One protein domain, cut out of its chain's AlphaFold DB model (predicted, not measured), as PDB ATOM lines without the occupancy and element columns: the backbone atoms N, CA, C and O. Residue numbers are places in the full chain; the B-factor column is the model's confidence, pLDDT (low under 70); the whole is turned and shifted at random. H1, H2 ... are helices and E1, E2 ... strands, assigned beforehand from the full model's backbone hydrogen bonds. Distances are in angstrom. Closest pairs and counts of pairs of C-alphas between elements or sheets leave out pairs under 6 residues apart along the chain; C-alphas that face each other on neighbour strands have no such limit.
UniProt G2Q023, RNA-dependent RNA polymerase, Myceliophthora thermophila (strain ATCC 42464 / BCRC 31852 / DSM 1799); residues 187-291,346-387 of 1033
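What this domain is: This is residues 187 to 291 and 346 to 387 of the 1033 residues of the protein "RNA-dependent RNA polymerase" of Myceliophthora thermophila (strain ATCC 42464 / BCRC 31852 / DSM 1799) (UniProt G2Q023). Two strongly twisted sheets stand partly face to face with their strands crossed, a sandwich, and helix H1 fills the space between them on one side, over E8 of the larger sheet and E1 of the smaller. The larger sheet runs E10 E7 E8 E9 E2 E3 E11 and is mixed; the smaller runs E1 E4 E5 E6, all antiparallel. The printed part has 147 residues, with one named helix and eleven named strands in the order E1 to E9, H1, E10, E11; the class is mostly strand. It is compact, with a radius of gyration of the C-alphas of 15.0 A and spans of 48 by 34 by 33 A.

Where its parts are: E1, residues 197 to 201, begins with C-alpha 197 at (180.718, 28.968, 14.413) and runs on into E2, residues 204 to 212, at 97 degrees. E2 bends by 54 degrees at residue 207, and E3, residues 215 to 222, by 64 degrees at residue 219. E4 is residues 232 to 236; E5, residues 241 to 250, is 27.0 A long and E6, residues 253 to 262, 29.1 A. E7 is residues 266 to 273, E8 279 to 286 and E9 350 to 356. H1, residues 357 to 371, is 21.6 A long, with C-alpha 357 at (172.717, 46.336, 20.124). E10 is residues 377 to 379; E11, residues 384 to 386, ends with C-alpha 386 at (154.886, 47.344, 1.799).

How they stand to each other: In the larger sheet E7 and E8 form a hairpin, with N 270 and O 283 2.9 A apart. E8 and E9 are antiparallel neighbours, with N 282 and O 353 within hydrogen-bond range at 2.9 A, and E9 and E2 are antiparallel neighbours too, with N 206 and O 352 within hydrogen-bond range at 2.8 A. E2 and E3 are a hairpin, with N 207 and O 220 at 2.8 A. The edge strands are parallel to their neighbours: N 378 of E10 is 2.9 A from O 269 of E7, and N 216 of E3 is 2.9 A from O 384 of E11. E4 E5 E6 is a meander, each strand the antiparallel neighbour of the one before, with N 234 and O 243 at 2.8 A and N 244 and O 259 at 3.0 A; E1 is antiparallel to E4, with N 198 and O 235 at 2.9 A. The facing parts of the sheets are 10.3 A centre to centre, their strands at 63 degrees. H1 is on one face of each sheet, two layers in each case, at a height of 9.6 A over the larger and 9.3 A over the smaller. Its closest C-alphas to E1 are Ala 359 and Leu 200, 5.4 A, and to E8 Lys 357 and Ser 279, 6.1 A. In H1 10 of 11 O i to N i+4 pairs are within hydrogen-bond range. E9, H1, E10 is a split strand-helix-strand unit, two strands running the same way with E7 and E8 between them, and its crossover is right-handed.

The domain as a whole: The C-alphas of Gly 191 and Ser 251, the two farthest apart, are 49.1 A apart. Residues 292 to 345 are not printed; C-alphas 291 and 346 are 9.7 A apart across this cut. Of the links that are printed whole, none is long. The mean pLDDT of the printed part is 84.3, with residues 225 to 229, 273 to 279 and 380 to 381 under 70.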
ATOM      1  N   THR A 187     191.152  27.504   8.908       80.38
ATOM      2  CA  THR A 187     191.840  28.377   7.961       80.38
ATOM      3  C   THR A 187     190.831  28.800   6.897       80.38
ATOM      4  O   THR A 187     190.222  27.948   6.245       80.38
ATOM      5  N   THR A 188     190.606  30.102   6.761       80.62
ATOM      6  CA  THR A 188     189.737  30.680   5.732       80.62
ATOM      7  C   THR A 188     190.372  30.518   4.341       80.62
ATOM      8  O   THR A 188     191.573  30.248   4.241       80.62
ATOM      9  N   PRO A 189     189.616  30.717   3.243       79.06
ATOM     10  CA  PRO A 189     190.174  30.692   1.888       79.06
ATOM     11  C   PRO A 189     191.348  31.659   1.661       79.06
ATOM     12  O   PRO A 189     192.212  31.359   0.841       79.06
ATOM     13  N   LEU A 190     191.409  32.781   2.391       81.12
ATOM     14  CA  LEU A 190     192.513  33.749   2.310       81.12
ATOM     15  C   LEU A 190     193.632  33.493   3.337       81.12
ATOM     16  O   LEU A 190     194.581  34.268   3.413       81.12
ATOM     17  N   GLY A 191     193.559  32.402   4.108       77.94
ATOM     18  CA  GLY A 191     194.610  31.986   5.041       77.94
ATOM     19  C   GLY A 191     194.468  32.500   6.479       77.94
ATOM     20  O   GLY A 191     195.336  32.220   7.306       77.94
ATOM     21  N   ASN A 192     193.385  33.206   6.809       83.25
ATOM     22  CA  ASN A 192     193.124  33.733   8.148       83.25
ATOM     23  C   ASN A 192     192.526  32.673   9.084       83.25
ATOM     24  O   ASN A 192     192.020  31.638   8.659       83.25
ATOM     25  N   THR A 193     192.604  32.916  10.393       82.94
ATOM     26  CA  THR A 193     192.064  32.004  11.413       82.94
ATOM     27  C   THR A 193     190.649  32.434  11.794       82.94
ATOM     28  O   THR A 193     190.453  33.552  12.255       82.94
ATOM     29  N   CYS A 194     189.672  31.542  11.633       82.06
ATOM     30  CA  CYS A 194     188.255  31.790  11.902       82.06
ATOM     31  C   CYS A 194     187.709  30.789  12.938       82.06
ATOM     32  O   CYS A 194     188.108  29.619  12.927       82.06
ATOM     33  N   PRO A 195     186.792  31.190  13.839       83.69
ATOM     34  CA  PRO A 195     186.076  30.243  14.692       83.69
ATOM     35  C   PRO A 195     185.208  29.287  13.859       83.69
ATOM     36  O   PRO A 195     184.805  29.601  12.741       83.69
ATOM     37  N   ALA A 196     184.883  28.117  14.418       81.69
ATOM     38  CA  ALA A 196     184.035  27.138  13.732       81.69
ATOM     39  C   ALA A 196     182.600  27.652  13.512       81.69
ATOM     40  O   ALA A 196     182.027  27.439  12.443       81.69
ATOM     41  N   SER A 197     182.032  28.333  14.509       86.12
ATOM     42  CA  SER A 197     180.718  28.968  14.413       86.12
ATOM     43  C   SER A 197     180.558  30.132  15.396       86.12
ATOM     44  O   SER A 197     181.203  30.180  16.446       86.12
ATOM     45  N   ILE A 198     179.681  31.077  15.052       88.06
ATOM     46  CA  ILE A 198     179.288  32.223  15.884       88.06
ATOM     47  C   ILE A 198     177.760  32.301  15.871       88.06
ATOM     48  O   ILE A 198     177.143  32.123  14.825       88.06
ATOM     49  N   SER A 199     177.128  32.539  17.022       88.12
ATOM     50  CA  SER A 199     175.669  32.684  17.119       88.12
ATOM     51  C   SER A 199     175.286  34.002  17.768       88.12
ATOM     52  O   SER A 199     175.925  34.407  18.734       88.12
ATOM     53  N   LEU A 200     174.207  34.605  17.273       89.31
ATOM     54  CA  LEU A 200     173.600  35.813  17.820       89.31
ATOM     55  C   LEU A 200     172.091  35.638  18.011       89.31
ATOM     56  O   LEU A 200     171.450  34.799  17.370       89.31
ATOM     57  N   ARG A 201     171.521  36.430  18.918       87.06
ATOM     58  CA  ARG A 201     170.083  36.450  19.210       87.06
ATOM     59  C   ARG A 201     169.371  37.425  18.276       87.06
ATOM     60  O   ARG A 201     169.889  38.500  17.992       87.06
ATOM     61  N   LEU A 202     168.172  37.056  17.838       86.44
ATOM     62  CA  LEU A 202     167.322  37.910  17.011       86.44
ATOM     63  C   LEU A 202     166.133  38.421  17.827       86.44
ATOM     64  O   LEU A 202     165.538  37.671  18.604       86.44
ATOM     65  N   GLN A 203     165.756  39.680  17.610       86.75
ATOM     66  CA  GLN A 203     164.552  40.268  18.201       86.75
ATOM     67  C   GLN A 203     163.299  39.887  17.406       86.75
ATOM     68  O   GLN A 203     162.233  39.672  17.978       86.75
ATOM     69  N   ARG A 204     163.425  39.824  16.077       88.81
ATOM     70  CA  ARG A 204     162.325  39.564  15.146       88.81
ATOM     71  C   ARG A 204     162.866  39.024  13.828       88.81
ATOM     72  O   ARG A 204     163.929  39.451  13.374       88.81
ATOM     73  N   LEU A 205     162.109  38.115  13.224       91.62
ATOM     74  CA  LEU A 205     162.353  37.544  11.902       91.62
ATOM     75  C   LEU A 205     161.121  37.778  11.026       91.62
ATOM     76  O   LEU A 205     160.038  37.313  11.369       91.62
ATOM     77  N   THR A 206     161.288  38.433   9.883       92.06
ATOM     78  CA  THR A 206     160.205  38.648   8.915       92.06
ATOM     79  C   THR A 206     160.541  37.963   7.598       92.06
ATOM     80  O   THR A 206     161.598  38.199   7.012       92.06
ATOM     81  N   PHE A 207     159.627  37.121   7.132       92.75
ATOM     82  CA  PHE A 207     159.657  36.470   5.832       92.75
ATOM     83  C   PHE A 207     159.006  37.381   4.796       92.75
ATOM     84  O   PHE A 207     157.946  37.965   5.046       92.75
ATOM     85  N   GLY A 208     159.612  37.465   3.617       92.12
ATOM     86  CA  GLY A 208     159.049  38.220   2.512       92.12
ATOM     87  C   GLY A 208     159.800  38.020   1.208       92.12
ATOM     88  O   GLY A 208     160.600  37.095   1.034       92.12
ATOM     89  N   LEU A 209     159.519  38.912   0.269       91.25
ATOM     90  CA  LEU A 209     160.132  38.926  -1.053       91.25
ATOM     91  C   LEU A 209     160.293  40.362  -1.558       91.25
ATOM     92  O   LEU A 209     159.639  41.289  -1.076       91.25
ATOM     93  N   LEU A 210     161.166  40.539  -2.546       88.81
ATOM     94  CA  LEU A 210     161.372  41.821  -3.211       88.81
ATOM     95  C   LEU A 210     160.517  41.902  -4.478       88.81
ATOM     96  O   LEU A 210     160.691  41.097  -5.391       88.81
ATOM     97  N   THR A 211     159.629  42.894  -4.563       85.62
ATOM     98  CA  THR A 211     158.904  43.205  -5.812       85.62
ATOM     99  C   THR A 211     159.762  44.063  -6.741       85.62
ATOM    100  O   THR A 211     159.785  43.875  -7.957       85.62
ATOM    101  N   ARG A 212     160.546  44.975  -6.162       84.62
ATOM    102  CA  ARG A 212     161.582  45.781  -6.826       84.62
ATOM    103  C   ARG A 212     162.879  45.706  -6.012       84.62
ATOM    104  O   ARG A 212     162.808  45.320  -4.847       84.62
ATOM    105  N   PRO A 213     164.049  46.097  -6.556       84.06
ATOM    106  CA  PRO A 213     165.336  45.948  -5.869       84.06
ATOM    107  C   PRO A 213     165.384  46.500  -4.439       84.06
ATOM    108  O   PRO A 213     166.133  45.980  -3.620       84.06
ATOM    109  N   THR A 214     164.576  47.519  -4.136       84.69
ATOM    110  CA  THR A 214     164.515  48.207  -2.837       84.69
ATOM    111  C   THR A 214     163.124  48.183  -2.189       84.69
ATOM    112  O   THR A 214     162.918  48.851  -1.179       84.69
ATOM    113  N   ILE A 215     162.158  47.429  -2.731       89.12
ATOM    114  CA  ILE A 215     160.795  47.338  -2.177       89.12
ATOM    115  C   ILE A 215     160.570  45.931  -1.630       89.12
ATOM    116  O   ILE A 215     160.526  44.966  -2.393       89.12
ATOM    117  N   PHE A 216     160.420  45.833  -0.311       90.31
ATOM    118  CA  PHE A 216     160.224  44.585   0.420       90.31
ATOM    119  C   PHE A 216     158.758  44.412   0.811       90.31
ATOM    120  O   PHE A 216     158.184  45.265   1.484       90.31
ATOM    121  N   MET A 217     158.155  43.295   0.409       91.06
ATOM    122  CA  MET A 217     156.809  42.920   0.826       91.06
ATOM    123  C   MET A 217     156.879  41.992   2.034       91.06
ATOM    124  O   MET A 217     157.331  40.850   1.915       91.06
ATOM    125  N   SER A 218     156.410  42.478   3.183       90.75
ATOM    126  CA  SER A 218     156.343  41.700   4.421       90.75
ATOM    127  C   SER A 218     155.185  40.705   4.349       90.75
ATOM    128  O   SER A 218     154.038  41.119   4.196       90.75
ATOM    129  N   LYS A 219     155.474  39.402   4.470       90.25
ATOM    130  CA  LYS A 219     154.466  38.329   4.414       90.25
ATOM    131  C   LYS A 219     154.147  37.765   5.795       90.25
ATOM    132  O   LYS A 219     152.999  37.805   6.227       90.25
ATOM    133  N   ARG A 220     155.159  37.279   6.522       90.00
ATOM    134  CA  ARG A 220     154.975  36.685   7.857       90.00
ATOM    135  C   ARG A 220     156.048  37.148   8.827       90.00
ATOM    136  O   ARG A 220     157.231  37.063   8.521       90.00
ATOM    137  N   GLU A 221     155.636  37.584  10.010       89.25
ATOM    138  CA  GLU A 221     156.534  37.996  11.089       89.25
ATOM    139  C   GLU A 221     156.553  36.942  12.208       89.25
ATOM    140  O   GLU A 221     155.516  36.381  12.566       89.25
ATOM    141  N   ILE A 222     157.740  36.669  12.749       87.94
ATOM    142  CA  ILE A 222     157.977  35.781  13.885       87.94
ATOM    143  C   ILE A 222     158.670  36.571  14.993       87.94
ATOM    144  O   ILE A 222     159.757  37.130  14.809       87.94
ATOM    145  N   THR A 223     158.046  36.563  16.168       84.12
ATOM    146  CA  THR A 223     158.556  37.175  17.396       84.12
ATOM    147  C   THR A 223     158.875  36.104  18.445       84.12
ATOM    148  O   THR A 223     158.203  35.071  18.494       84.12
ATOM    149  N   PRO A 224     159.880  36.320  19.309       75.56
ATOM    150  CA  PRO A 224     160.230  35.379  20.366       75.56
ATOM    151  C   PRO A 224     159.086  35.233  21.380       75.56
ATOM    152  O   PRO A 224     158.558  36.220  21.884       75.56
ATOM    153  N   LEU A 225     158.727  33.987  21.697       65.50
ATOM    154  CA  LEU A 225     157.621  33.643  22.605       65.50
ATOM    155  C   LEU A 225     158.041  33.590  24.093       65.50
ATOM    156  O   LEU A 225     157.183  33.579  24.968       65.50
ATOM    157  N   SER A 226     159.347  33.529  24.403       60.22
ATOM    158  CA  SER A 226     159.887  33.439  25.777       60.22
ATOM    159  C   SER A 226     161.352  33.911  25.861       60.22
ATOM    160  O   SER A 226     161.999  34.101  24.833       60.22
ATOM    161  N   SER A 227     161.901  34.083  27.072       53.28
ATOM    162  CA  SER A 227     163.271  34.578  27.329       53.28
ATOM    163  C   SER A 227     164.404  33.635  26.882       53.28
ATOM    164  O   SER A 227     165.538  34.098  26.720       53.28
ATOM    165  N   ASN A 228     164.107  32.358  26.620       52.50
ATOM    166  CA  ASN A 228     165.072  31.362  26.144       52.50
ATOM    167  C   ASN A 228     165.453  31.580  24.660       52.50
ATOM    168  O   ASN A 228     164.639  32.038  23.863       52.50
ATOM    169  N   LEU A 229     166.707  31.260  24.307       57.53
ATOM    170  CA  LEU A 229     167.423  31.484  23.025       57.53
ATOM    171  C   LEU A 229     166.839  30.753  21.789       57.53
ATOM    172  O   LEU A 229     167.557  30.084  21.045       57.53
ATOM    173  N   GLU A 230     165.536  30.843  21.557       71.88
ATOM    174  CA  GLU A 230     164.860  30.058  20.520       71.88
ATOM    175  C   GLU A 230     164.875  30.700  19.132       71.88
ATOM    176  O   GLU A 230     164.842  29.978  18.137       71.88
ATOM    177  N   LEU A 231     164.951  32.035  19.065       87.81
ATOM    178  CA  LEU A 231     165.118  32.782  17.821       87.81
ATOM    179  C   LEU A 231     166.570  33.268  17.714       87.81
ATOM    180  O   LEU A 231     166.979  34.215  18.395       87.81
ATOM    181  N   LYS A 232     167.372  32.589  16.889       89.94
ATOM    182  CA  LYS A 232     168.810  32.864  16.751       89.94
ATOM    183  C   LYS A 232     169.306  32.679  15.323       89.94
ATOM    184  O   LYS A 232     168.791  31.839  14.586       89.94
ATOM    185  N   LEU A 233     170.352  33.421  14.981       92.50
ATOM    186  CA  LEU A 233     171.134  33.247  13.760       92.50
ATOM    187  C   LEU A 233     172.494  32.658  14.136       92.50
ATOM    188  O   LEU A 233     173.174  33.180  15.018       92.50
ATOM    189  N   THR A 234     172.898  31.591  13.462       91.94
ATOM    190  CA  THR A 234     174.201  30.949  13.635       91.94
ATOM    191  C   THR A 234     174.957  30.989  12.315       91.94
ATOM    192  O   THR A 234     174.502  30.411  11.336       91.94
ATOM    193  N   ALA A 235     176.115  31.641  12.281       92.06
ATOM    194  CA  ALA A 235     177.071  31.508  11.192       92.06
ATOM    195  C   ALA A 235     177.964  30.292  11.464       92.06
ATOM    196  O   ALA A 235     178.745  30.301  12.414       92.06
ATOM    197  N   ASP A 236     177.823  29.236  10.665       89.62
ATOM    198  CA  ASP A 236     178.663  28.039  10.704       89.62
ATOM    199  C   ASP A 236     179.660  28.091   9.539       89.62
ATOM    200  O   ASP A 236     179.349  27.754   8.394       89.62
ATOM    201  N   PHE A 237     180.883  28.523   9.841       88.88
ATOM    202  CA  PHE A 237     181.962  28.647   8.863       88.88
ATOM    203  C   PHE A 237     182.536  27.287   8.461       88.88
ATOM    204  O   PHE A 237     183.070  27.135   7.361       88.88
ATOM    205  N   ARG A 238     182.377  26.263   9.313       85.31
ATOM    206  CA  ARG A 238     182.790  24.889   9.001       85.31
ATOM    207  C   ARG A 238     181.912  24.285   7.914       85.31
ATOM    208  O   ARG A 238     182.419  23.609   7.023       85.31
ATOM    209  N   ARG A 239     180.600  24.503   8.013       85.75
ATOM    210  CA  ARG A 239     179.598  24.041   7.041       85.75
ATOM    211  C   ARG A 239     179.326  25.048   5.925       85.75
ATOM    212  O   ARG A 239     178.586  24.711   5.005       85.75
ATOM    213  N   GLN A 240     179.931  26.237   5.994       92.00
ATOM    214  CA  GLN A 240     179.759  27.336   5.039       92.00
ATOM    215  C   GLN A 240     178.281  27.720   4.866       92.00
ATOM    216  O   GLN A 240     177.738  27.721   3.756       92.00
ATOM    217  N   MET A 241     177.601  27.988   5.982       93.81
ATOM    218  CA  MET A 241     176.181  28.344   5.987       93.81
ATOM    219  C   MET A 241     175.779  29.268   7.136       93.81
ATOM    220  O   MET A 241     176.389  29.273   8.204       93.81
ATOM    221  N   LEU A 242     174.710  30.029   6.912       94.94
ATOM    222  CA  LEU A 242     173.970  30.763   7.930       94.94
ATOM    223  C   LEU A 242     172.708  29.973   8.289       94.94
ATOM    224  O   LEU A 242     171.913  29.653   7.411       94.94
ATOM    225  N   THR A 243     172.497  29.680   9.566       94.44
ATOM    226  CA  THR A 243     171.316  28.958  10.040       94.44
ATOM    227  C   THR A 243     170.445  29.845  10.914       94.44
ATOM    228  O   THR A 243     170.884  30.309  11.968       94.44
ATOM    229  N   ILE A 244     169.182  30.018  10.530       94.06
ATOM    230  CA  ILE A 244     168.171  30.682  11.362       94.06
ATOM    231  C   ILE A 244     167.365  29.618  12.091       94.06
ATOM    232  O   ILE A 244     166.734  28.793  11.443       94.06
ATOM    233  N   HIS A 245     167.348  29.655  13.420       92.00
ATOM    234  CA  HIS A 245     166.456  28.835  14.241       92.00
ATOM    235  C   HIS A 245     165.274  29.681  14.690       92.00
ATOM    236  O   HIS A 245     165.480  30.820  15.109       92.00
ATOM    237  N   PHE A 246     164.065  29.128  14.618       90.62
ATOM    238  CA  PHE A 246     162.858  29.819  15.048       90.62
ATOM    239  C   PHE A 246     161.779  28.840  15.544       90.62
ATOM    240  O   PHE A 246     161.602  27.761  14.968       90.62
ATOM    241  N   PRO A 247     161.041  29.187  16.611       88.56
ATOM    242  CA  PRO A 247     159.837  28.471  17.003       88.56
ATOM    243  C   PRO A 247     158.637  28.959  16.183       88.56
ATOM    244  O   PRO A 247     158.561  30.130  15.807       88.56
ATOM    245  N   TYR A 248     157.668  28.081  15.948       85.81
ATOM    246  CA  TYR A 248     156.407  28.441  15.312       85.81
ATOM    247  C   TYR A 248     155.244  27.686  15.963       85.81
ATOM    248  O   TYR A 248     155.356  26.495  16.262       85.81
ATOM    249  N   LEU A 249     154.146  28.395  16.236       83.88
ATOM    250  CA  LEU A 249     152.956  27.829  16.868       83.88
ATOM    251  C   LEU A 249     151.970  27.413  15.777       83.88
ATOM    252  O   LEU A 249     151.462  28.266  15.048       83.88
ATOM    253  N   ILE A 250     151.699  26.115  15.677       77.75
ATOM    254  CA  ILE A 250     150.774  25.554  14.693       77.75
ATOM    255  C   ILE A 250     149.699  24.771  15.438       77.75
ATOM    256  O   ILE A 250     150.017  23.868  16.205       77.75
ATOM    257  N   SER A 251     148.427  25.130  15.243       74.25
ATOM    258  CA  SER A 251     147.282  24.469  15.896       74.25
ATOM    259  C   SER A 251     147.411  24.348  17.426       74.25
ATOM    260  O   SER A 251     146.942  23.385  18.023       74.25
ATOM    261  N   GLY A 252     148.076  25.314  18.072       73.81
ATOM    262  CA  GLY A 252     148.325  25.316  19.519       73.81
ATOM    263  C   GLY A 252     149.534  24.490  19.982       73.81
ATOM    264  O   GLY A 252     149.928  24.615  21.140       73.81
ATOM    265  N   GLU A 253     150.179  23.713  19.105       79.94
ATOM    266  CA  GLU A 253     151.430  23.009  19.409       79.94
ATOM    267  C   GLU A 253     152.658  23.829  18.985       79.94
ATOM    268  O   GLU A 253     152.727  24.405  17.894       79.94
ATOM    269  N   ARG A 254     153.670  23.880  19.860       83.75
ATOM    270  CA  ARG A 254     154.937  24.569  19.591       83.75
ATOM    271  C   ARG A 254     155.875  23.654  18.811       83.75
ATOM    272  O   ARG A 254     156.341  22.644  19.337       83.75
ATOM    273  N   GLN A 255     156.198  24.048  17.587       86.56
ATOM    274  CA  GLN A 255     157.129  23.340  16.712       86.56
ATOM    275  C   GLN A 255     158.405  24.173  16.514       86.56
ATOM    276  O   GLN A 255     158.375  25.402  16.589       86.56
ATOM    277  N   TYR A 256     159.545  23.513  16.292       88.44
ATOM    278  CA  TYR A 256     160.840  24.178  16.114       88.44
ATOM    279  C   TYR A 256     161.375  23.927  14.714       88.44
ATOM    280  O   TYR A 256     161.493  22.775  14.287       88.44
ATOM    281  N   TYR A 257     161.755  25.006  14.042       90.69
ATOM    282  CA  TYR A 257     162.270  24.979  12.687       90.69
ATOM    283  C   TYR A 257     163.663  25.595  12.615       90.69
ATOM    284  O   TYR A 257     164.046  26.433  13.438       90.69
ATOM    285  N   ARG A 258     164.428  25.177  11.608       91.81
ATOM    286  CA  ARG A 258     165.642  25.875  11.194       91.81
ATOM    287  C   ARG A 258     165.730  25.996   9.678       91.81
ATOM    288  O   ARG A 258     165.342  25.064   8.975       91.81
ATOM    289  N   LEU A 259     166.247  27.120   9.191       94.00
ATOM    290  CA  LEU A 259     166.573  27.351   7.782       94.00
ATOM    291  C   LEU A 259     168.086  27.344   7.634       94.00
ATOM    292  O   LEU A 259     168.742  28.230   8.174       94.00
ATOM    293  N   ASP A 260     168.625  26.377   6.898       93.19
ATOM    294  CA  ASP A 260     170.057  26.312   6.614       93.19
ATOM    295  C   ASP A 260     170.335  26.984   5.253       93.19
ATOM    296  O   ASP A 260     169.991  26.451   4.194       93.19
ATOM    297  N   MET A 261     170.944  28.171   5.287       94.69
ATOM    298  CA  MET A 261     171.268  29.014   4.130       94.69
ATOM    299  C   MET A 261     172.743  28.843   3.755       94.69
ATOM    300  O   MET A 261     173.632  29.389   4.407       94.69
ATOM    301  N   LYS A 262     173.034  28.080   2.704       93.25
ATOM    302  CA  LYS A 262     174.414  27.885   2.229       93.25
ATOM    303  C   LYS A 262     175.005  29.193   1.703       93.25
ATOM    304  O   LYS A 262     174.313  29.975   1.063       93.25
ATOM    305  N   PHE A 263     176.304  29.402   1.884       93.12
ATOM    306  CA  PHE A 263     176.990  30.598   1.378       93.12
ATOM    307  C   PHE A 263     176.791  30.802  -0.130       93.12
ATOM    308  O   PHE A 263     176.511  31.912  -0.567       93.12
ATOM    309  N   GLY A 264     176.809  29.720  -0.917       89.38
ATOM    310  CA  GLY A 264     176.625  29.778  -2.371       89.38
ATOM    311  C   GLY A 264     175.237  30.225  -2.856       89.38
ATOM    312  O   GLY A 264     175.101  30.547  -4.035       89.38
ATOM    313  N   ILE A 265     174.216  30.253  -1.988       92.00
ATOM    314  CA  ILE A 265     172.865  30.719  -2.353       92.00
ATOM    315  C   ILE A 265     172.592  32.161  -1.908       92.00
ATOM    316  O   ILE A 265     171.567  32.726  -2.286       92.00
ATOM    317  N   ILE A 266     173.481  32.770  -1.120       92.81
ATOM    318  CA  ILE A 266     173.333  34.150  -0.648       92.81
ATOM    319  C   ILE A 266     173.660  35.088  -1.811       92.81
ATOM    320  O   ILE A 266     174.786  35.131  -2.295       92.81
ATOM    321  N   GLN A 267     172.660  35.840  -2.274       88.38
ATOM    322  CA  GLN A 267     172.823  36.802  -3.363       88.38
ATOM    323  C   GLN A 267     173.362  38.144  -2.861       88.38
ATOM    324  O   GLN A 267     174.074  38.835  -3.584       88.38
ATOM    325  N   GLY A 268     172.988  38.529  -1.643       87.88
ATOM    326  CA  GLY A 268     173.448  39.763  -1.026       87.88
ATOM    327  C   GLY A 268     172.899  39.926   0.381       87.88
ATOM    328  O   GLY A 268     171.828  39.404   0.713       87.88
ATOM    329  N   ILE A 269     173.650  40.659   1.194       90.75
ATOM    330  CA  ILE A 269     173.279  41.016   2.557       90.75
ATOM    331  C   ILE A 269     173.287  42.539   2.661       90.75
ATOM    332  O   ILE A 269     174.204  43.193   2.166       90.75
ATOM    333  N   HIS A 270     172.263  43.118   3.279       88.38
ATOM    334  CA  HIS A 270     172.144  44.563   3.445       88.38
ATOM    335  C   HIS A 270     171.912  44.929   4.901       88.38
ATOM    336  O   HIS A 270     171.121  44.277   5.579       88.38
ATOM    337  N   ARG A 271     172.556  46.000   5.362       87.12
ATOM    338  CA  ARG A 271     172.396  46.522   6.719       87.12
ATOM    339  C   ARG A 271     171.953  47.981   6.689       87.12
ATOM    340  O   ARG A 271     172.514  48.786   5.949       87.12
ATOM    341  N   SER A 272     170.976  48.333   7.522       80.19
ATOM    342  CA  SER A 272     170.537  49.721   7.717       80.19
ATOM    343  C   SER A 272     170.308  50.033   9.197       80.19
ATOM    344  O   SER A 272     169.716  49.219   9.910       80.19
ATOM    345  N   ALA A 273     170.720  51.221   9.642       65.56
ATOM    346  CA  ALA A 273     170.432  51.724  10.984       65.56
ATOM    347  C   ALA A 273     169.023  52.343  11.038       65.56
ATOM    348  O   ALA A 273     168.697  53.222  10.234       65.56
ATOM    349  N   THR A 274     168.170  51.912  11.972       59.44
ATOM    350  CA  THR A 274     166.876  52.572  12.216       59.44
ATOM    351  C   THR A 274     167.075  53.807  13.100       59.44
ATOM    352  O   THR A 274     167.702  53.761  14.156       59.44
ATOM    353  N   GLY A 275     166.539  54.946  12.654       50.66
ATOM    354  CA  GLY A 275     166.779  56.283  13.220       50.66
ATOM    355  C   GLY A 275     166.137  56.587  14.580       50.66
ATOM    356  O   GLY A 275     165.987  57.755  14.921       50.66
ATOM    357  N   SER A 276     165.756  55.586  15.372       43.88
ATOM    358  CA  SER A 276     165.210  55.805  16.715       43.88
ATOM    359  C   SER A 276     165.590  54.651  17.644       43.88
ATOM    360  O   SER A 276     164.943  53.610  17.640       43.88
ATOM    361  N   GLY A 277     166.653  54.841  18.429       48.22
ATOM    362  CA  GLY A 277     166.978  54.028  19.605       48.22
ATOM    363  C   GLY A 277     167.133  52.511  19.390       48.22
ATOM    364  O   GLY A 277     166.229  51.746  19.695       48.22
ATOM    365  N   CYS A 278     168.353  52.079  19.045       47.66
ATOM    366  CA  CYS A 278     168.936  50.779  19.441       47.66
ATOM    367  C   CYS A 278     168.547  49.477  18.698       47.66
ATOM    368  O   CYS A 278     168.653  48.419  19.319       47.66
ATOM    369  N   SER A 279     168.190  49.483  17.408       60.31
ATOM    370  CA  SER A 279     168.092  48.219  16.643       60.31
ATOM    371  C   SER A 279     168.740  48.300  15.256       60.31
ATOM    372  O   SER A 279     168.557  49.271  14.531       60.31
ATOM    373  N   GLY A 280     169.527  47.290  14.888       70.50
ATOM    374  CA  GLY A 280     170.094  47.146  13.545       70.50
ATOM    375  C   GLY A 280     169.161  46.309  12.670       70.50
ATOM    376  O   GLY A 280     168.643  45.289  13.126       70.50
ATOM    377  N   LEU A 281     168.933  46.718  11.419       82.44
ATOM    378  CA  LEU A 281     168.136  45.951  10.458       82.44
ATOM    379  C   LEU A 281     169.056  45.251   9.460       82.44
ATOM    380  O   LEU A 281     169.835  45.913   8.775       82.44
ATOM    381  N   LEU A 282     168.937  43.929   9.362       86.88
ATOM    382  CA  LEU A 282     169.717  43.090   8.459       86.88
ATOM    383  C   LEU A 282     168.780  42.388   7.467       86.88
ATOM    384  O   LEU A 282     167.851  41.695   7.867       86.88
ATOM    385  N   SER A 283     169.020  42.554   6.171       88.94
ATOM    386  CA  SER A 283     168.290  41.872   5.103       88.94
ATOM    387  C   SER A 283     169.193  40.845   4.433       88.94
ATOM    388  O   SER A 283     170.284  41.186   3.981       88.94
ATOM    389  N   ILE A 284     168.737  39.597   4.354       91.81
ATOM    390  CA  ILE A 284     169.425  38.514   3.647       91.81
ATOM    391  C   ILE A 284     168.575  38.125   2.442       91.81
ATOM    392  O   ILE A 284     167.435  37.683   2.596       91.81
ATOM    393  N   ARG A 285     169.138  38.277   1.241       91.62
ATOM    394  CA  ARG A 285     168.505  37.889  -0.023       91.62
ATOM    395  C   ARG A 285     169.135  36.606  -0.545       91.62
ATOM    396  O   ARG A 285     170.347  36.557  -0.765       91.62
ATOM    397  N   LEU A 286     168.310  35.596  -0.804       92.56
ATOM    398  CA  LEU A 286     168.754  34.326  -1.372       92.56
ATOM    399  C   LEU A 286     168.369  34.205  -2.853       92.56
ATOM    400  O   LEU A 286     167.309  34.667  -3.278       92.56
ATOM    401  N   LYS A 287     169.245  33.562  -3.630       90.25
ATOM    402  CA  LYS A 287     169.024  33.194  -5.036       90.25
ATOM    403  C   LYS A 287     168.128  31.958  -5.180       90.25
ATOM    404  O   LYS A 287     167.439  31.831  -6.185       90.25
ATOM    405  N   ASP A 288     168.167  31.061  -4.199       89.81
ATOM    406  CA  ASP A 288     167.418  29.803  -4.156       89.81
ATOM    407  C   ASP A 288     166.862  29.583  -2.738       89.81
ATOM    408  O   ASP A 288     167.281  30.265  -1.796       89.81
ATOM    409  N   ALA A 289     165.906  28.669  -2.581       91.25
ATOM    410  CA  ALA A 289     165.280  28.396  -1.291       91.25
ATOM    411  C   ALA A 289     166.283  27.771  -0.295       91.25
ATOM    412  O   ALA A 289     167.124  26.956  -0.685       91.25
ATOM    413  N   PRO A 290     166.229  28.124   1.002       92.69
ATOM    414  CA  PRO A 290     167.093  27.507   1.997       92.69
ATOM    415  C   PRO A 290     166.586  26.124   2.408       92.69
ATOM    416  O   PRO A 290     165.403  25.792   2.292       92.69
ATOM    417  N   LEU A 291     167.474  25.325   3.001       91.38
ATOM    418  CA  LEU A 291     167.100  24.002   3.482       91.38
ATOM    419  C   LEU A 291     166.369  24.095   4.831       91.38
ATOM    420  O   LEU A 291     166.997  24.105   5.894       91.38
ATOM    421  N   GLY A 346     159.710  28.379  -0.153       86.88
ATOM    422  CA  GLY A 346     160.128  28.436  -1.540       86.88
ATOM    423  C   GLY A 346     160.071  29.859  -2.074       86.88
ATOM    424  O   GLY A 346     161.060  30.345  -2.627       86.88
ATOM    425  N   ARG A 347     158.916  30.532  -1.965       87.62
ATOM    426  CA  ARG A 347     158.667  31.869  -2.538       87.62
ATOM    427  C   ARG A 347     159.305  33.010  -1.771       87.62
ATOM    428  O   ARG A 347     159.788  33.957  -2.394       87.62
ATOM    429  N   TRP A 348     159.328  32.934  -0.446       90.81
ATOM    430  CA  TRP A 348     159.770  34.036   0.405       90.81
ATOM    431  C   TRP A 348     161.262  33.913   0.723       90.81
ATOM    432  O   TRP A 348     161.666  33.535   1.821       90.81
ATOM    433  N   THR A 349     162.094  34.222  -0.276       91.50
ATOM    434  CA  THR A 349     163.560  34.067  -0.225       91.50
ATOM    435  C   THR A 349     164.303  35.288   0.324       91.50
ATOM    436  O   THR A 349     165.534  35.347   0.268       91.50
ATOM    437  N   THR A 350     163.581  36.296   0.825       93.00
ATOM    438  CA  THR A 350     164.172  37.482   1.457       93.00
ATOM    439  C   THR A 350     163.773  37.541   2.925       93.00
ATOM    440  O   THR A 350     162.589  37.555   3.260       93.00
ATOM    441  N   TYR A 351     164.773  37.603   3.801       93.56
ATOM    442  CA  TYR A 351     164.589  37.587   5.249       93.56
ATOM    443  C   TYR A 351     165.019  38.915   5.842       93.56
ATOM    444  O   TYR A 351     166.117  39.396   5.557       93.56
ATOM    445  N   LEU A 352     164.166  39.488   6.683       91.12
ATOM    446  CA  LEU A 352     164.457  40.698   7.431       91.12
ATOM    447  C   LEU A 352     164.649  40.349   8.908       91.12
ATOM    448  O   LEU A 352     163.760  39.789   9.549       91.12
ATOM    449  N   LEU A 353     165.824  40.665   9.435       90.88
ATOM    450  CA  LEU A 353     166.274  40.314  10.773       90.88
ATOM    451  C   LEU A 353     166.464  41.592  11.581       90.88
ATOM    452  O   LEU A 353     167.233  42.472  11.193       90.88
ATOM    453  N   HIS A 354     165.778  41.684  12.716       88.44
ATOM    454  CA  HIS A 354     165.974  42.781  13.659       88.44
ATOM    455  C   HIS A 354     166.962  42.350  14.741       88.44
ATOM    456  O   HIS A 354     166.746  41.347  15.434       88.44
ATOM    457  N   LEU A 355     168.043  43.114  14.866       86.31
ATOM    458  CA  LEU A 355     169.138  42.882  15.796       86.31
ATOM    459  C   LEU A 355     169.067  43.880  16.953       86.31
ATOM    460  O   LEU A 355     168.867  45.076  16.745       86.31
ATOM    461  N   GLU A 356     169.283  43.391  18.171       83.19
ATOM    462  CA  GLU A 356     169.556  44.238  19.337       83.19
ATOM    463  C   GLU A 356     171.017  44.720  19.309       83.19
ATOM    464  O   GLU A 356     171.867  44.089  18.679       83.19
ATOM    465  N   LYS A 357     171.346  45.784  20.050       79.81
ATOM    466  CA  LYS A 357     172.717  46.336  20.124       79.81
ATOM    467  C   LYS A 357     173.835  45.287  20.325       79.81
ATOM    468  O   LYS A 357     174.779  45.302  19.541       79.81
ATOM    469  N   PRO A 358     173.752  44.342  21.287       83.00
ATOM    470  CA  PRO A 358     174.803  43.330  21.460       83.00
ATOM    471  C   PRO A 358     174.909  42.357  20.277       83.00
ATOM    472  O   PRO A 358     175.987  41.855  19.965       83.00
ATOM    473  N   ALA A 359     173.786  42.074  19.611       83.44
ATOM    474  CA  ALA A 359     173.754  41.217  18.432       83.44
ATOM    475  C   ALA A 359     174.339  41.927  17.201       83.44
ATOM    476  O   ALA A 359     174.926  41.270  16.346       83.44
ATOM    477  N   GLU A 360     174.222  43.254  17.121       83.62
ATOM    478  CA  GLU A 360     174.854  44.054  16.072       83.62
ATOM    479  C   GLU A 360     176.388  44.018  16.172       83.62
ATOM    480  O   GLU A 360     177.060  43.797  15.166       83.62
ATOM    481  N   GLU A 361     176.952  44.126  17.379       85.25
ATOM    482  CA  GLU A 361     178.401  43.973  17.598       85.25
ATOM    483  C   GLU A 361     178.896  42.574  17.196       85.25
ATOM    484  O   GLU A 361     179.924  42.431  16.533       85.25
ATOM    485  N   GLN A 362     178.135  41.527  17.536       86.25
ATOM    486  CA  GLN A 362     178.439  40.157  17.111       86.25
ATOM    487  C   GLN A 362     178.323  39.978  15.595       86.25
ATOM    488  O   GLN A 362     179.119  39.247  15.001       86.25
ATOM    489  N   TRP A 363     177.353  40.638  14.959       89.12
ATOM    490  CA  TRP A 363     177.195  40.611  13.512       89.12
ATOM    491  C   TRP A 363     178.402  41.219  12.796       89.12
ATOM    492  O   TRP A 363     178.872  40.620  11.838       89.12
ATOM    493  N   LEU A 364     178.961  42.333  13.280       88.06
ATOM    494  CA  LEU A 364     180.162  42.939  12.683       88.06
ATOM    495  C   LEU A 364     181.355  41.968  12.654       88.06
ATOM    496  O   LEU A 364     182.130  41.954  11.700       88.06
ATOM    497  N   ILE A 365     181.477  41.108  13.670       88.75
ATOM    498  CA  ILE A 365     182.489  40.043  13.696       88.75
ATOM    499  C   ILE A 365     182.183  38.986  12.626       88.75
ATOM    500  O   ILE A 365     183.086  38.549  11.914       88.75
ATOM    501  N   ILE A 366     180.920  38.568  12.497       89.38
ATOM    502  CA  ILE A 366     180.491  37.612  11.462       89.38
ATOM    503  C   ILE A 366     180.742  38.184  10.062       89.38
ATOM    504  O   ILE A 366     181.264  37.475   9.209       89.38
ATOM    505  N   GLU A 367     180.408  39.453   9.838       89.31
ATOM    506  CA  GLU A 367     180.589  40.178   8.580       89.31
ATOM    507  C   GLU A 367     182.057  40.198   8.141       89.31
ATOM    508  O   GLU A 367     182.354  39.878   6.989       89.31
ATOM    509  N   ALA A 368     182.980  40.478   9.069       87.81
ATOM    510  CA  ALA A 368     184.415  40.442   8.795       87.81
ATOM    511  C   ALA A 368     184.877  39.060   8.307       87.81
ATOM    512  O   ALA A 368     185.670  38.967   7.372       87.81
ATOM    513  N   TYR A 369     184.348  37.980   8.889       88.94
ATOM    514  CA  TYR A 369     184.653  36.629   8.422       88.94
ATOM    515  C   TYR A 369     183.946  36.287   7.110       88.94
ATOM    516  O   TYR A 369     184.562  35.663   6.260       88.94
ATOM    517  N   LEU A 370     182.693  36.696   6.893       88.69
ATOM    518  CA  LEU A 370     181.970  36.434   5.639       88.69
ATOM    519  C   LEU A 370     182.684  37.018   4.407       88.69
ATOM    520  O   LEU A 370     182.654  36.402   3.338       88.69
ATOM    521  N   HIS A 371     183.402  38.133   4.571       87.69
ATOM    522  CA  HIS A 371     184.243  38.715   3.524       87.69
ATOM    523  C   HIS A 371     185.312  37.734   3.003       87.69
ATOM    524  O   HIS A 371     185.606  37.706   1.810       87.69
ATOM    525  N   GLU A 372     185.837  36.859   3.862       86.44
ATOM    526  CA  GLU A 372     186.810  35.818   3.496       86.44
ATOM    527  C   GLU A 372     186.232  34.763   2.533       86.44
ATOM    528  O   GLU A 372     186.979  34.064   1.850       86.44
ATOM    529  N   TRP A 373     184.899  34.655   2.462       83.75
ATOM    530  CA  TRP A 373     184.150  33.825   1.509       83.75
ATOM    531  C   TRP A 373     183.516  34.646   0.373       83.75
ATOM    532  O   TRP A 373     182.636  34.143  -0.324       83.75
ATOM    533  N   ASN A 374     183.971  35.887   0.159       88.12
ATOM    534  CA  ASN A 374     183.464  36.806  -0.865       88.12
ATOM    535  C   ASN A 374     181.969  37.159  -0.696       88.12
ATOM    536  O   ASN A 374     181.262  37.402  -1.674       88.12
ATOM    537  N   ILE A 375     181.482  37.174   0.548       88.56
ATOM    538  CA  ILE A 375     180.134  37.631   0.895       88.56
ATOM    539  C   ILE A 375     180.262  39.004   1.547       88.56
ATOM    540  O   ILE A 375     180.781  39.132   2.655       88.56
ATOM    541  N   THR A 376     179.777  40.034   0.859       86.25
ATOM    542  CA  THR A 376     179.813  41.417   1.336       86.25
ATOM    543  C   THR A 376     178.451  41.862   1.856       86.25
ATOM    544  O   THR A 376     177.399  41.433   1.371       86.25
ATOM    545  N   THR A 377     178.475  42.741   2.857       85.75
ATOM    546  CA  THR A 377     177.277  43.410   3.371       85.75
ATOM    547  C   THR A 377     177.258  44.842   2.851       85.75
ATOM    548  O   THR A 377     178.185  45.604   3.117       85.75
ATOM    549  N   ASN A 378     176.214  45.233   2.113       85.06
ATOM    550  CA  ASN A 378     176.068  46.628   1.686       85.06
ATOM    551  C   ASN A 378     175.394  47.442   2.791       85.06
ATOM    552  O   ASN A 378     174.366  47.035   3.342       85.06
ATOM    553  N   VAL A 379     175.961  48.604   3.089       81.00
ATOM    554  CA  VAL A 379     175.463  49.527   4.115       81.00
ATOM    555  C   VAL A 379     174.555  50.581   3.460       81.00
ATOM    556  O   VAL A 379     174.688  50.870   2.273       81.00
ATOM    557  N   ASP A 380     173.604  51.124   4.223       66.62
ATOM    558  CA  ASP A 380     172.744  52.271   3.868       66.62
ATOM    559  C   ASP A 380     171.686  52.052   2.770       66.62
ATOM    560  O   ASP A 380     171.034  52.995   2.317       66.62
ATOM    561  N   VAL A 381     171.407  50.801   2.397       68.38
ATOM    562  CA  VAL A 381     170.273  50.482   1.513       68.38
ATOM    563  C   VAL A 381     168.972  50.500   2.319       68.38
ATOM    564  O   VAL A 381     168.697  49.594   3.106       68.38
ATOM    565  N   LYS A 382     168.140  51.528   2.119       70.75
ATOM    566  CA  LYS A 382     166.803  51.602   2.729       70.75
ATOM    567  C   LYS A 382     165.791  50.822   1.894       70.75
ATOM    568  O   LYS A 382     165.520  51.178   0.748       70.75
ATOM    569  N   PHE A 383     165.203  49.790   2.494       76.69
ATOM    570  CA  PHE A 383     164.076  49.068   1.910       76.69
ATOM    571  C   PHE A 383     162.762  49.764   2.252       76.69
ATOM    572  O   PHE A 383     162.444  49.954   3.426       76.69
ATOM    573  N   ALA A 384     161.979  50.110   1.232       83.50
ATOM    574  CA  ALA A 384     160.593  50.505   1.425       83.50
ATOM    575  C   ALA A 384     159.772  49.245   1.726       83.50
ATOM    576  O   ALA A 384     159.699  48.341   0.892       83.50
ATOM    577  N   GLN A 385     159.192  49.166   2.924       84.12
ATOM    578  CA  GLN A 385     158.336  48.047   3.310       84.12
ATOM    579  C   GLN A 385     156.900  48.309   2.859       84.12
ATOM    580  O   GLN A 385     156.348  49.372   3.138       84.12
ATOM    581  N   ILE A 386     156.300  47.334   2.182       89.06
ATOM    582  CA  ILE A 386     154.886  47.344   1.799       89.06
ATOM    583  C   ILE A 386     154.144  46.203   2.511       89.06
ATOM    584  O   ILE A 386     154.756  45.162   2.789       89.06
ATOM    585  N   PRO A 387     152.847  46.378   2.827       87.75
ATOM    586  CA  PRO A 387     152.044  45.318   3.423       87.75
ATOM    587  C   PRO A 387     151.896  44.123   2.471       87.75
ATOM    588  O   PRO A 387     152.062  44.254   1.255       87.75
TER     589      PRO A 387